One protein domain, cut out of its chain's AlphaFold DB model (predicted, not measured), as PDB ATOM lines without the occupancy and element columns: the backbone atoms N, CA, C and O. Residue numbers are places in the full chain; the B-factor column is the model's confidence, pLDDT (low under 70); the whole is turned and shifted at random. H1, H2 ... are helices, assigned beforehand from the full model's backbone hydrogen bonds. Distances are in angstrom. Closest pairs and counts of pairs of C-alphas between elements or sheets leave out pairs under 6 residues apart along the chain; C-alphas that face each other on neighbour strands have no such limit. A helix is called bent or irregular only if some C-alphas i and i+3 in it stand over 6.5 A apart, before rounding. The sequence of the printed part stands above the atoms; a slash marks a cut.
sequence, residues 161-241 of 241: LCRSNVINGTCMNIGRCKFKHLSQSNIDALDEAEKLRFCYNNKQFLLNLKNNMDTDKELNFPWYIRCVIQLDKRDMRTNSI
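Overview. This is residues 161 to 241 of the 241 residues of an uncharacterized protein of Babesia microti (strain RI) (UniProt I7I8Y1). The first half of one long helix, H6, packs across a corner made by H3 and H4, and its far end, residues 233 to 239, sticks out with the tail to residue 241 as a free arm. At the other end of the elongated outline lie the short helices H1 and H2 and the long loop 169 to 183 between them, while H5 sits off to one side. The printed part has 81 residues with six named helices, H1 to H6 in chain order, and no named strand: all helix. It is only just compact, close to loose, with a radius of gyration of the C-alphas of 13.8 A, and spans 46 by 28 by 22 A.

Along the chain. H6, residues 223 to 239, is 24.7 A long, from C-alpha 223 at (-51.722, 37.583, 38.682) to C-alpha 239 at (-62.788, 24.083, 56.216). H3, residues 192 to 201, measures 14.3 A and H4, residues 203 to 211, 12.4 A. H5 is residues 215 to 220, 10.1 A; it is irregular, with C-alphas 216 and 219 8.4 A apart. H1, residues 163 to 168, 8.2 A, begins at C-alpha (-39.890, 34.379, 44.213); H2 is residues 184 to 188, 6.2 A.

Arrangement. H6 touches H3 with residues 224 to 231 alone, closest at the C-alphas of Val 228 and Cys 199, 5.7 A; they run the same way at a steep tilt of 70.0 degrees, only just short of about perpendicular. H6 touches H4 with residues 224 to 229 alone, closest at the C-alphas of Val 228 and Lys 203, 6.1 A; they run opposite ways at a steep tilt of 69.6 degrees, only just short of about perpendicular. H3 and H4 are close but not clearly touching, C-alphas 199 and 206 being closest at 7.4 A, and about perpendicular at 87 degrees. H1 and H2 are close but not clearly touching, closest at C-alphas 166 and 187, 6.7 A. H5 touches no helix. Each O i to N i+4 pair is within hydrogen-bond range in H1, H2, H3, H4 and H6; H5 has 0 of 2, and 1 of 3 O i to N i+3 pairs.

Size, cuts and confidence. The farthest C-alphas, Gly 175 and Ile 241, are 47.1 A apart. The printed part has no cut; the link from H1 to H2 is long, 15 residues, and the other links are tight. Mean pLDDT of the printed part is 85.7, with residues 215 to 218 and 236 to 241 under 70.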
ATOM      1  N   LEU A 161     -39.889  28.131  40.773       93.81
ATOM      2  CA  LEU A 161     -39.638  29.501  40.341       93.81
ATOM      3  C   LEU A 161     -39.138  30.361  41.504       93.81
ATOM      4  O   LEU A 161     -39.671  30.325  42.617       93.81
ATOM      5  N   CYS A 162     -38.128  31.172  41.221       94.75
ATOM      6  CA  CYS A 162     -37.585  32.136  42.157       94.75
ATOM      7  C   CYS A 162     -38.610  33.228  42.455       94.75
ATOM      8  O   CYS A 162     -39.041  33.972  41.573       94.75
ATOM      9  N   ARG A 163     -38.932  33.381  43.737       94.50
ATOM     10  CA  ARG A 163     -39.890  34.379  44.213       94.50
ATOM     11  C   ARG A 163     -39.531  35.804  43.790       94.50
ATOM     12  O   ARG A 163     -40.397  36.524  43.309       94.50
ATOM     13  N   SER A 164     -38.276  36.219  43.977       94.25
ATOM     14  CA  SER A 164     -37.855  37.596  43.684       94.25
ATOM     15  C   SER A 164     -37.873  37.893  42.188       94.25
ATOM     16  O   SER A 164     -38.362  38.942  41.797       94.25
ATOM     17  N   ASN A 165     -37.425  36.953  41.351       94.88
ATOM     18  CA  ASN A 165     -37.464  37.124  39.898       94.88
ATOM     19  C   ASN A 165     -38.901  37.220  39.366       94.88
ATOM     20  O   ASN A 165     -39.150  38.059  38.514       94.88
ATOM     21  N   VAL A 166     -39.846  36.441  39.902       94.50
ATOM     22  CA  VAL A 166     -41.255  36.523  39.479       94.50
ATOM     23  C   VAL A 166     -41.935  37.814  39.949       94.50
ATOM     24  O   VAL A 166     -42.705  38.400  39.200       94.50
ATOM     25  N   ILE A 167     -41.682  38.257  41.185       92.94
ATOM     26  CA  ILE A 167     -42.410  39.394  41.780       92.94
ATOM     27  C   ILE A 167     -41.768  40.739  41.430       92.94
ATOM     28  O   ILE A 167     -42.474  41.703  41.161       92.94
ATOM     29  N   ASN A 168     -40.437  40.807  41.427       91.25
ATOM     30  CA  ASN A 168     -39.685  42.047  41.219       91.25
ATOM     31  C   ASN A 168     -39.061  42.127  39.814       91.25
ATOM     32  O   ASN A 168     -38.291  43.048  39.545       91.25
ATOM     33  N   GLY A 169     -39.252  41.111  38.964       90.25
ATOM     34  CA  GLY A 169     -38.551  40.949  37.680       90.25
ATOM     35  C   GLY A 169     -37.069  40.561  37.816       90.25
ATOM     36  O   GLY A 169     -36.474  40.000  36.898       90.25
ATOM     37  N   THR A 170     -36.452  40.799  38.976       91.50
ATOM     38  CA  THR A 170     -35.008  40.647  39.207       91.50
ATOM     39  C   THR A 170     -34.699  39.886  40.499       91.50
ATOM     40  O   THR A 170     -35.498  39.824  41.435       91.50
ATOM     41  N   CYS A 171     -33.515  39.275  40.566       94.19
ATOM     42  CA  CYS A 171     -33.036  38.554  41.744       94.19
ATOM     43  C   CYS A 171     -31.656  39.071  42.153       94.19
ATOM     44  O   CYS A 171     -30.721  39.033  41.359       94.19
ATOM     45  N   MET A 172     -31.516  39.501  43.410       92.75
ATOM     46  CA  MET A 172     -30.245  40.007  43.953       92.75
ATOM     47  C   MET A 172     -29.203  38.897  44.175       92.75
ATOM     48  O   MET A 172     -28.012  39.170  44.278       92.75
ATOM     49  N   ASN A 173     -29.628  37.629  44.203       88.88
ATOM     50  CA  ASN A 173     -28.741  36.470  44.346       88.88
ATOM     51  C   ASN A 173     -28.176  36.026  42.988       88.88
ATOM     52  O   ASN A 173     -28.342  34.874  42.574       88.88
ATOM     53  N   ILE A 174     -27.526  36.950  42.281       83.25
ATOM     54  CA  ILE A 174     -26.935  36.704  40.961       83.25
ATOM     55  C   ILE A 174     -25.881  35.593  41.081       83.25
ATOM     56  O   ILE A 174     -25.044  35.613  41.982       83.25
ATOM     57  N   GLY A 175     -25.977  34.573  40.223       83.69
ATOM     58  CA  GLY A 175     -25.051  33.433  40.184       83.69
ATOM     59  C   GLY A 175     -25.120  32.460  41.371       83.69
ATOM     60  O   GLY A 175     -24.487  31.413  41.327       83.69
ATOM     61  N   ARG A 176     -25.889  32.768  42.427       90.00
ATOM     62  CA  ARG A 176     -26.006  31.931  43.641       90.00
ATOM     63  C   ARG A 176     -27.428  31.459  43.943       90.00
ATOM     64  O   ARG A 176     -27.627  30.631  44.831       90.00
ATOM     65  N   CYS A 177     -28.432  31.988  43.245       93.62
ATOM     66  CA  CYS A 177     -29.812  31.543  43.398       93.62
ATOM     67  C   CYS A 177     -29.974  30.115  42.862       93.62
ATOM     68  O   CYS A 177     -29.694  29.860  41.696       93.62
ATOM     69  N   LYS A 178     -30.468  29.200  43.702       92.31
ATOM     70  CA  LYS A 178     -30.727  27.797  43.327       92.31
ATOM     71  C   LYS A 178     -32.105  27.576  42.684       92.31
ATOM     72  O   LYS A 178     -32.417  26.464  42.278       92.31
ATOM     73  N   PHE A 179     -32.942  28.611  42.641       94.00
ATOM     74  CA  PHE A 179     -34.294  28.550  42.086       94.00
ATOM     75  C   PHE A 179     -34.300  28.886  40.594       94.00
ATOM     76  O   PHE A 179     -33.453  29.641  40.116       94.00
ATOM     77  N   LYS A 180     -35.311  28.396  39.873       93.94
ATOM     78  CA  LYS A 180     -35.510  28.676  38.447       93.94
ATOM     79  C   LYS A 180     -35.798  30.159  38.223       93.94
ATOM     80  O   LYS A 180     -36.756  30.701  38.779       93.94
ATOM     81  N   HIS A 181     -34.983  30.805  37.395       94.69
ATOM     82  CA  HIS A 181     -35.246  32.145  36.874       94.69
ATOM     83  C   HIS A 181     -35.881  32.062  35.487       94.69
ATOM     84  O   HIS A 181     -35.564  31.167  34.706       94.69
ATOM     85  N   LEU A 182     -36.757  33.014  35.189       93.69
ATOM     86  CA  LEU A 182     -37.397  33.201  33.895       93.69
ATOM     87  C   LEU A 182     -37.250  34.661  33.449       93.69
ATOM     88  O   LEU A 182     -37.118  35.569  34.276       93.69
ATOM     89  N   SER A 183     -37.273  34.885  32.134       93.19
ATOM     90  CA  SER A 183     -37.441  36.224  31.566       93.19
ATOM     91  C   SER A 183     -38.864  36.724  31.805       93.19
ATOM     92  O   SER A 183     -39.782  35.925  31.992       93.19
ATOM     93  N   GLN A 184     -39.069  38.041  31.732       88.69
ATOM     94  CA  GLN A 184     -40.401  38.627  31.899       88.69
ATOM     95  C   GLN A 184     -41.417  38.042  30.902       88.69
ATOM     96  O   GLN A 184     -42.495  37.624  31.308       88.69
ATOM     97  N   SER A 185     -41.024  37.880  29.632       90.69
ATOM     98  CA  SER A 185     -41.860  37.247  28.601       90.69
ATOM     99  C   SER A 185     -42.328  35.842  28.987       90.69
ATOM    100  O   SER A 185     -43.478  35.482  28.762       90.69
ATOM    101  N   ASN A 186     -41.441  35.049  29.596       93.00
ATOM    102  CA  ASN A 186     -41.745  33.678  29.990       93.00
ATOM    103  C   ASN A 186     -42.583  33.631  31.272       93.00
ATOM    104  O   ASN A 186     -43.359  32.700  31.439       93.00
ATOM    105  N   ILE A 187     -42.443  34.618  32.164       91.44
ATOM    106  CA  ILE A 187     -43.288  34.762  33.359       91.44
ATOM    107  C   ILE A 187     -44.729  35.086  32.951       91.44
ATOM    108  O   ILE A 187     -45.672  34.506  33.489       91.44
ATOM    109  N   ASP A 188     -44.900  35.986  31.985       88.31
ATOM    110  CA  ASP A 188     -46.221  36.391  31.505       88.31
ATOM    111  C   ASP A 188     -46.912  35.259  30.724       88.31
ATOM    112  O   ASP A 188     -48.134  35.103  30.802       88.31
ATOM    113  N   ALA A 189     -46.123  34.420  30.046       91.44
ATOM    114  CA  ALA A 189     -46.579  33.247  29.304       91.44
ATOM    115  C   ALA A 189     -46.731  31.963  30.146       91.44
ATOM    116  O   ALA A 189     -47.025  30.913  29.576       91.44
ATOM    117  N   LEU A 190     -46.541  32.014  31.474       90.38
ATOM    118  CA  LEU A 190     -46.723  30.842  32.342       90.38
ATOM    119  C   LEU A 190     -48.133  30.263  32.202       90.38
ATOM    120  O   LEU A 190     -49.129  31.003  32.198       90.38
ATOM    121  N   ASP A 191     -48.220  28.936  32.169       89.81
ATOM    122  CA  ASP A 191     -49.507  28.259  32.193       89.81
ATOM    123  C   ASP A 191     -50.197  28.415  33.566       89.81
ATOM    124  O   ASP A 191     -49.604  28.820  34.577       89.81
ATOM    125  N   GLU A 192     -51.495  28.123  33.618       85.31
ATOM    126  CA  GLU A 192     -52.265  28.270  34.855       85.31
ATOM    127  C   GLU A 192     -51.825  27.282  35.952       85.31
ATOM    128  O   GLU A 192     -51.968  27.584  37.138       85.31
ATOM    129  N   ALA A 193     -51.241  26.134  35.595       83.69
ATOM    130  CA  ALA A 193     -50.763  25.142  36.554       83.69
ATOM    131  C   ALA A 193     -49.468  25.599  37.251       83.69
ATOM    132  O   ALA A 193     -49.345  25.496  38.474       83.69
ATOM    133  N   GLU A 194     -48.522  26.165  36.507       87.75
ATOM    134  CA  GLU A 194     -47.276  26.750  36.990       87.75
ATOM    135  C   GLU A 194     -47.550  27.989  37.842       87.75
ATOM    136  O   GLU A 194     -46.992  28.115  38.940       87.75
ATOM    137  N   LYS A 195     -48.464  28.863  37.398       90.38
ATOM    138  CA  LYS A 195     -48.943  30.003  38.195       90.38
ATOM    139  C   LYS A 195     -49.535  29.528  39.517       90.38
ATOM    140  O   LYS A 195     -49.120  29.988  40.582       90.38
ATOM    141  N   LEU A 196     -50.456  28.565  39.474       87.81
ATOM    142  CA  LEU A 196     -51.089  28.006  40.668       87.81
ATOM    143  C   LEU A 196     -50.055  27.404  41.625       87.81
ATOM    144  O   LEU A 196     -50.089  27.667  42.831       87.81
ATOM    145  N   ARG A 197     -49.095  26.643  41.093       87.50
ATOM    146  CA  ARG A 197     -47.994  26.049  41.855       87.50
ATOM    147  C   ARG A 197     -47.115  27.110  42.513       87.50
ATOM    148  O   ARG A 197     -46.738  26.948  43.679       87.50
ATOM    149  N   PHE A 198     -46.807  28.200  41.812       92.38
ATOM    150  CA  PHE A 198     -46.075  29.331  42.378       92.38
ATOM    151  C   PHE A 198     -46.839  29.970  43.541       92.38
ATOM    152  O   PHE A 198     -46.267  30.149  44.623       92.38
ATOM    153  N   CYS A 199     -48.132  30.255  43.353       92.31
ATOM    154  CA  CYS A 199     -48.985  30.830  44.393       92.31
ATOM    155  C   CYS A 199     -49.075  29.921  45.618       92.31
ATOM    156  O   CYS A 199     -48.992  30.397  46.747       92.31
ATOM    157  N   TYR A 200     -49.219  28.611  45.406       87.62
ATOM    158  CA  TYR A 200     -49.337  27.637  46.485       87.62
ATOM    159  C   TYR A 200     -48.073  27.591  47.355       87.62
ATOM    160  O   TYR A 200     -48.156  27.693  48.581       87.62
ATOM    161  N   ASN A 201     -46.891  27.518  46.733       88.44
ATOM    162  CA  ASN A 201     -45.614  27.479  47.456       88.44
ATOM    163  C   ASN A 201     -45.296  28.787  48.196       88.44
ATOM    164  O   ASN A 201     -44.625  28.763  49.225       88.44
ATOM    165  N   ASN A 202     -45.807  29.921  47.711       91.88
ATOM    166  CA  ASN A 202     -45.556  31.243  48.287       91.88
ATOM    167  C   ASN A 202     -46.769  31.826  49.031       91.88
ATOM    168  O   ASN A 202     -46.752  33.010  49.367       91.88
ATOM    169  N   LYS A 203     -47.804  31.019  49.325       90.81
ATOM    170  CA  LYS A 203     -49.122  31.486  49.801       90.81
ATOM    171  C   LYS A 203     -49.026  32.513  50.931       90.81
ATOM    172  O   LYS A 203     -49.561  33.608  50.813       90.81
ATOM    173  N   GLN A 204     -48.315  32.173  52.005       90.25
ATOM    174  CA  GLN A 204     -48.207  33.031  53.191       90.25
ATOM    175  C   GLN A 204     -47.521  34.364  52.883       90.25
ATOM    176  O   GLN A 204     -47.966  35.418  53.325       90.25
ATOM    177  N   PHE A 205     -46.461  34.330  52.074       92.75
ATOM    178  CA  PHE A 205     -45.782  35.550  51.661       92.75
ATOM    179  C   PHE A 205     -46.683  36.438  50.799       92.75
ATOM    180  O   PHE A 205     -46.737  37.642  51.021       92.75
ATOM    181  N   LEU A 206     -47.399  35.850  49.837       93.81
ATOM    182  CA  LEU A 206     -48.283  36.590  48.936       93.81
ATOM    183  C   LEU A 206     -49.496  37.182  49.669       93.81
ATOM    184  O   LEU A 206     -49.905  38.292  49.345       93.81
ATOM    185  N   LEU A 207     -50.042  36.488  50.673       90.94
ATOM    186  CA  LEU A 207     -51.095  37.033  51.536       90.94
ATOM    187  C   LEU A 207     -50.594  38.222  52.362       90.94
ATOM    188  O   LEU A 207     -51.260  39.251  52.413       90.94
ATOM    189  N   ASN A 208     -49.397  38.120  52.945       92.25
ATOM    190  CA  ASN A 208     -48.789  39.241  53.662       92.25
ATOM    191  C   ASN A 208     -48.507  40.422  52.725       92.25
ATOM    192  O   ASN A 208     -48.754  41.566  53.089       92.25
ATOM    193  N   LEU A 209     -48.034  40.148  51.505       90.50
ATOM    194  CA  LEU A 209     -47.816  41.170  50.485       90.50
ATOM    195  C   LEU A 209     -49.127  41.876  50.119       90.50
ATOM    196  O   LEU A 209     -49.151  43.099  50.056       90.50
ATOM    197  N   LYS A 210     -50.217  41.120  49.946       90.00
ATOM    198  CA  LYS A 210     -51.560  41.656  49.688       90.00
ATOM    199  C   LYS A 210     -52.037  42.574  50.817       90.00
ATOM    200  O   LYS A 210     -52.595  43.620  50.529       90.00
ATOM    201  N   ASN A 211     -51.808  42.214  52.080       86.19
ATOM    202  CA  ASN A 211     -52.227  43.043  53.218       86.19
ATOM    203  C   ASN A 211     -51.512  44.402  53.274       86.19
ATOM    204  O   ASN A 211     -52.026  45.331  53.885       86.19
ATOM    205  N   ASN A 212     -50.351  44.519  52.626       83.94
ATOM    206  CA  ASN A 212     -49.615  45.774  52.490       83.94
ATOM    207  C   ASN A 212     -49.999  46.560  51.220       83.94
ATOM    208  O   ASN A 212     -49.444  47.630  50.980       83.94
ATOM    209  N   MET A 213     -50.888  46.022  50.376       81.00
ATOM    210  CA  MET A 213     -51.389  46.687  49.175       81.00
ATOM    211  C   MET A 213     -52.718  47.383  49.464       81.00
ATOM    212  O   MET A 213     -53.567  46.853  50.175       81.00
ATOM    213  N   ASP A 214     -52.896  48.557  48.864       74.19
ATOM    214  CA  ASP A 214     -54.122  49.342  48.988       74.19
ATOM    215  C   ASP A 214     -55.324  48.609  48.358       74.19
ATOM    216  O   ASP A 214     -55.242  48.102  47.230       74.19
ATOM    217  N   THR A 215     -56.430  48.517  49.099       67.31
ATOM    218  CA  THR A 215     -57.589  47.670  48.770       67.31
ATOM    219  C   THR A 215     -58.422  48.205  47.612       67.31
ATOM    220  O   THR A 215     -59.085  47.421  46.933       67.31
ATOM    221  N   ASP A 216     -58.325  49.498  47.307       64.62
ATOM    222  CA  ASP A 216     -59.126  50.153  46.262       64.62
ATOM    223  C   ASP A 216     -58.700  49.771  44.830       64.62
ATOM    224  O   ASP A 216     -59.309  50.187  43.844       64.62
ATOM    225  N   LYS A 217     -57.663  48.931  44.689       67.12
ATOM    226  CA  LYS A 217     -57.095  48.489  43.406       67.12
ATOM    227  C   LYS A 217     -57.182  46.975  43.181       67.12
ATOM    228  O   LYS A 217     -56.348  46.432  42.458       67.12
ATOM    229  N   GLU A 218     -58.195  46.284  43.725       69.12
ATOM    230  CA  GLU A 218     -58.356  44.822  43.546       69.12
ATOM    231  C   GLU A 218     -58.311  44.367  42.072       69.12
ATOM    232  O   GLU A 218     -57.744  43.317  41.757       69.12
ATOM    233  N   LEU A 219     -58.859  45.170  41.152       70.81
ATOM    234  CA  LEU A 219     -58.859  44.880  39.711       70.81
ATOM    235  C   LEU A 219     -57.469  44.980  39.065       70.81
ATOM    236  O   LEU A 219     -57.239  44.358  38.030       70.81
ATOM    237  N   ASN A 220     -56.542  45.717  39.678       83.62
ATOM    238  CA  ASN A 220     -55.199  45.956  39.150       83.62
ATOM    239  C   ASN A 220     -54.128  45.090  39.831       83.62
ATOM    240  O   ASN A 220     -52.927  45.329  39.697       83.62
ATOM    241  N   PHE A 221     -54.550  44.084  40.599       88.12
ATOM    242  CA  PHE A 221     -53.618  43.193  41.265       88.12
ATOM    243  C   PHE A 221     -52.863  42.298  40.269       88.12
ATOM    244  O   PHE A 221     -53.475  41.683  39.380       88.12
ATOM    245  N   PRO A 222     -51.541  42.123  40.462       90.81
ATOM    246  CA  PRO A 222     -50.761  41.146  39.715       90.81
ATOM    247  C   PRO A 222     -51.376  39.747  39.799       90.81
ATOM    248  O   PRO A 222     -52.056  39.400  40.773       90.81
ATOM    249  N   TRP A 223     -51.117  38.915  38.786       91.88
ATOM    250  CA  TRP A 223     -51.722  37.583  38.682       91.88
ATOM    251  C   TRP A 223     -51.497  36.734  39.942       91.88
ATOM    252  O   TRP A 223     -52.418  36.058  40.392       91.88
ATOM    253  N   TYR A 224     -50.324  36.834  40.577       92.81
ATOM    254  CA  TYR A 224     -49.984  36.067  41.778       92.81
ATOM    255  C   TYR A 224     -50.795  36.491  43.016       92.81
ATOM    256  O   TYR A 224     -51.124  35.645  43.849       92.81
ATOM    257  N   ILE A 225     -51.186  37.769  43.125       92.81
ATOM    258  CA  ILE A 225     -52.065  38.253  44.202       92.81
ATOM    259  C   ILE A 225     -53.505  37.795  43.953       92.81
ATOM    260  O   ILE A 225     -54.144  37.237  44.846       92.81
ATOM    261  N   ARG A 226     -54.011  37.947  42.723       91.25
ATOM    262  CA  ARG A 226     -55.357  37.464  42.361       91.25
ATOM    263  C   ARG A 226     -55.494  35.959  42.606       91.25
ATOM    264  O   ARG A 226     -56.456  35.505  43.224       91.25
ATOM    265  N   CYS A 227     -54.484  35.205  42.194       90.50
ATOM    266  CA  CYS A 227     -54.373  33.767  42.389       90.50
ATOM    267  C   CYS A 227     -54.381  33.368  43.878       90.50
ATOM    268  O   CYS A 227     -55.158  32.492  44.268       90.50
ATOM    269  N   VAL A 228     -53.598  34.032  44.743       91.38
ATOM    270  CA  VAL A 228     -53.572  33.686  46.178       91.38
ATOM    271  C   VAL A 228     -54.888  34.011  46.890       91.38
ATOM    272  O   VAL A 228     -55.322  33.242  47.746       91.38
ATOM    273  N   ILE A 229     -55.572  35.094  46.504       89.38
ATOM    274  CA  ILE A 229     -56.893  35.447  47.047       89.38
ATOM    275  C   ILE A 229     -57.914  34.349  46.724       89.38
ATOM    276  O   ILE A 229     -58.697  33.946  47.584       89.38
ATOM    277  N   GLN A 230     -57.909  33.842  45.488       87.50
ATOM    278  CA  GLN A 230     -58.797  32.750  45.091       87.50
ATOM    279  C   GLN A 230     -58.481  31.451  45.838       87.50
ATOM    280  O   GLN A 230     -59.406  30.752  46.255       87.50
ATOM    281  N   LEU A 231     -57.197  31.130  46.025       86.69
ATOM    282  CA  LEU A 231     -56.769  29.981  46.824       86.69
ATOM    283  C   LEU A 231     -57.269  30.077  48.267       86.69
ATOM    284  O   LEU A 231     -57.802  29.105  48.794       86.69
ATOM    285  N   ASP A 232     -57.147  31.245  48.892       85.81
ATOM    286  CA  ASP A 232     -57.570  31.426  50.276       85.81
ATOM    287  C   ASP A 232     -59.091  31.316  50.442       85.81
ATOM    288  O   ASP A 232     -59.576  30.581  51.302       85.81
ATOM    289  N   LYS A 233     -59.857  31.920  49.522       84.75
ATOM    290  CA  LYS A 233     -61.319  31.761  49.461       84.75
ATOM    291  C   LYS A 233     -61.737  30.294  49.300       84.75
ATOM    292  O   LYS A 233     -62.752  29.893  49.865       84.75
ATOM    293  N   ARG A 234     -60.989  29.492  48.530       78.12
ATOM    294  CA  ARG A 234     -61.243  28.049  48.370       78.12
ATOM    295  C   ARG A 234     -60.943  27.287  49.660       78.12
ATOM    296  O   ARG A 234     -61.801  26.533  50.109       78.12
ATOM    297  N   ASP A 235     -59.788  27.523  50.281       74.69
ATOM    298  CA  ASP A 235     -59.402  26.850  51.527       74.69
ATOM    299  C   ASP A 235     -60.426  27.097  52.647       74.69
ATOM    300  O   ASP A 235     -60.840  26.142  53.308       74.69
ATOM    301  N   MET A 236     -60.912  28.335  52.802       66.25
ATOM    302  CA  MET A 236     -61.947  28.678  53.789       66.25
ATOM    303  C   MET A 236     -63.243  27.893  53.565       66.25
ATOM    304  O   MET A 236     -63.757  27.289  54.501       66.25
ATOM    305  N   ARG A 237     -63.726  27.795  52.317       65.50
ATOM    306  CA  ARG A 237     -64.921  26.991  51.988       65.50
ATOM    307  C   ARG A 237     -64.736  25.515  52.319       65.50
ATOM    308  O   ARG A 237     -65.678  24.871  52.758       65.50
ATOM    309  N   THR A 238     -63.533  24.976  52.118       59.19
ATOM    310  CA  THR A 238     -63.268  23.563  52.414       59.19
ATOM    311  C   THR A 238     -63.135  23.256  53.904       59.19
ATOM    312  O   THR A 238     -63.186  22.081  54.251       59.19
ATOM    313  N   ASN A 239     -62.924  24.257  54.765       50.12
ATOM    314  CA  ASN A 239     -62.788  24.083  56.216       50.12
ATOM    315  C   ASN A 239     -64.090  24.369  56.986       50.12
ATOM    316  O   ASN A 239     -64.140  24.121  58.185       50.12
ATOM    317  N   SER A 240     -65.120  24.903  56.322       41.91
ATOM    318  CA  SER A 240     -66.444  25.181  56.905       41.91
ATOM    319  C   SER A 240     -67.475  24.069  56.657       41.91
ATOM    320  O   SER A 240     -68.667  24.290  56.869       41.91
ATOM    321  N   ILE A 241     -67.026  22.900  56.195       40.25
ATOM    322  CA  ILE A 241     -67.804  21.669  55.981       40.25
ATOM    323  C   ILE A 241     -67.119  20.569  56.785       40.25
ATOM    324  O   ILE A 241     -67.841  19.815  57.468       40.25
TER     325      ILE A 241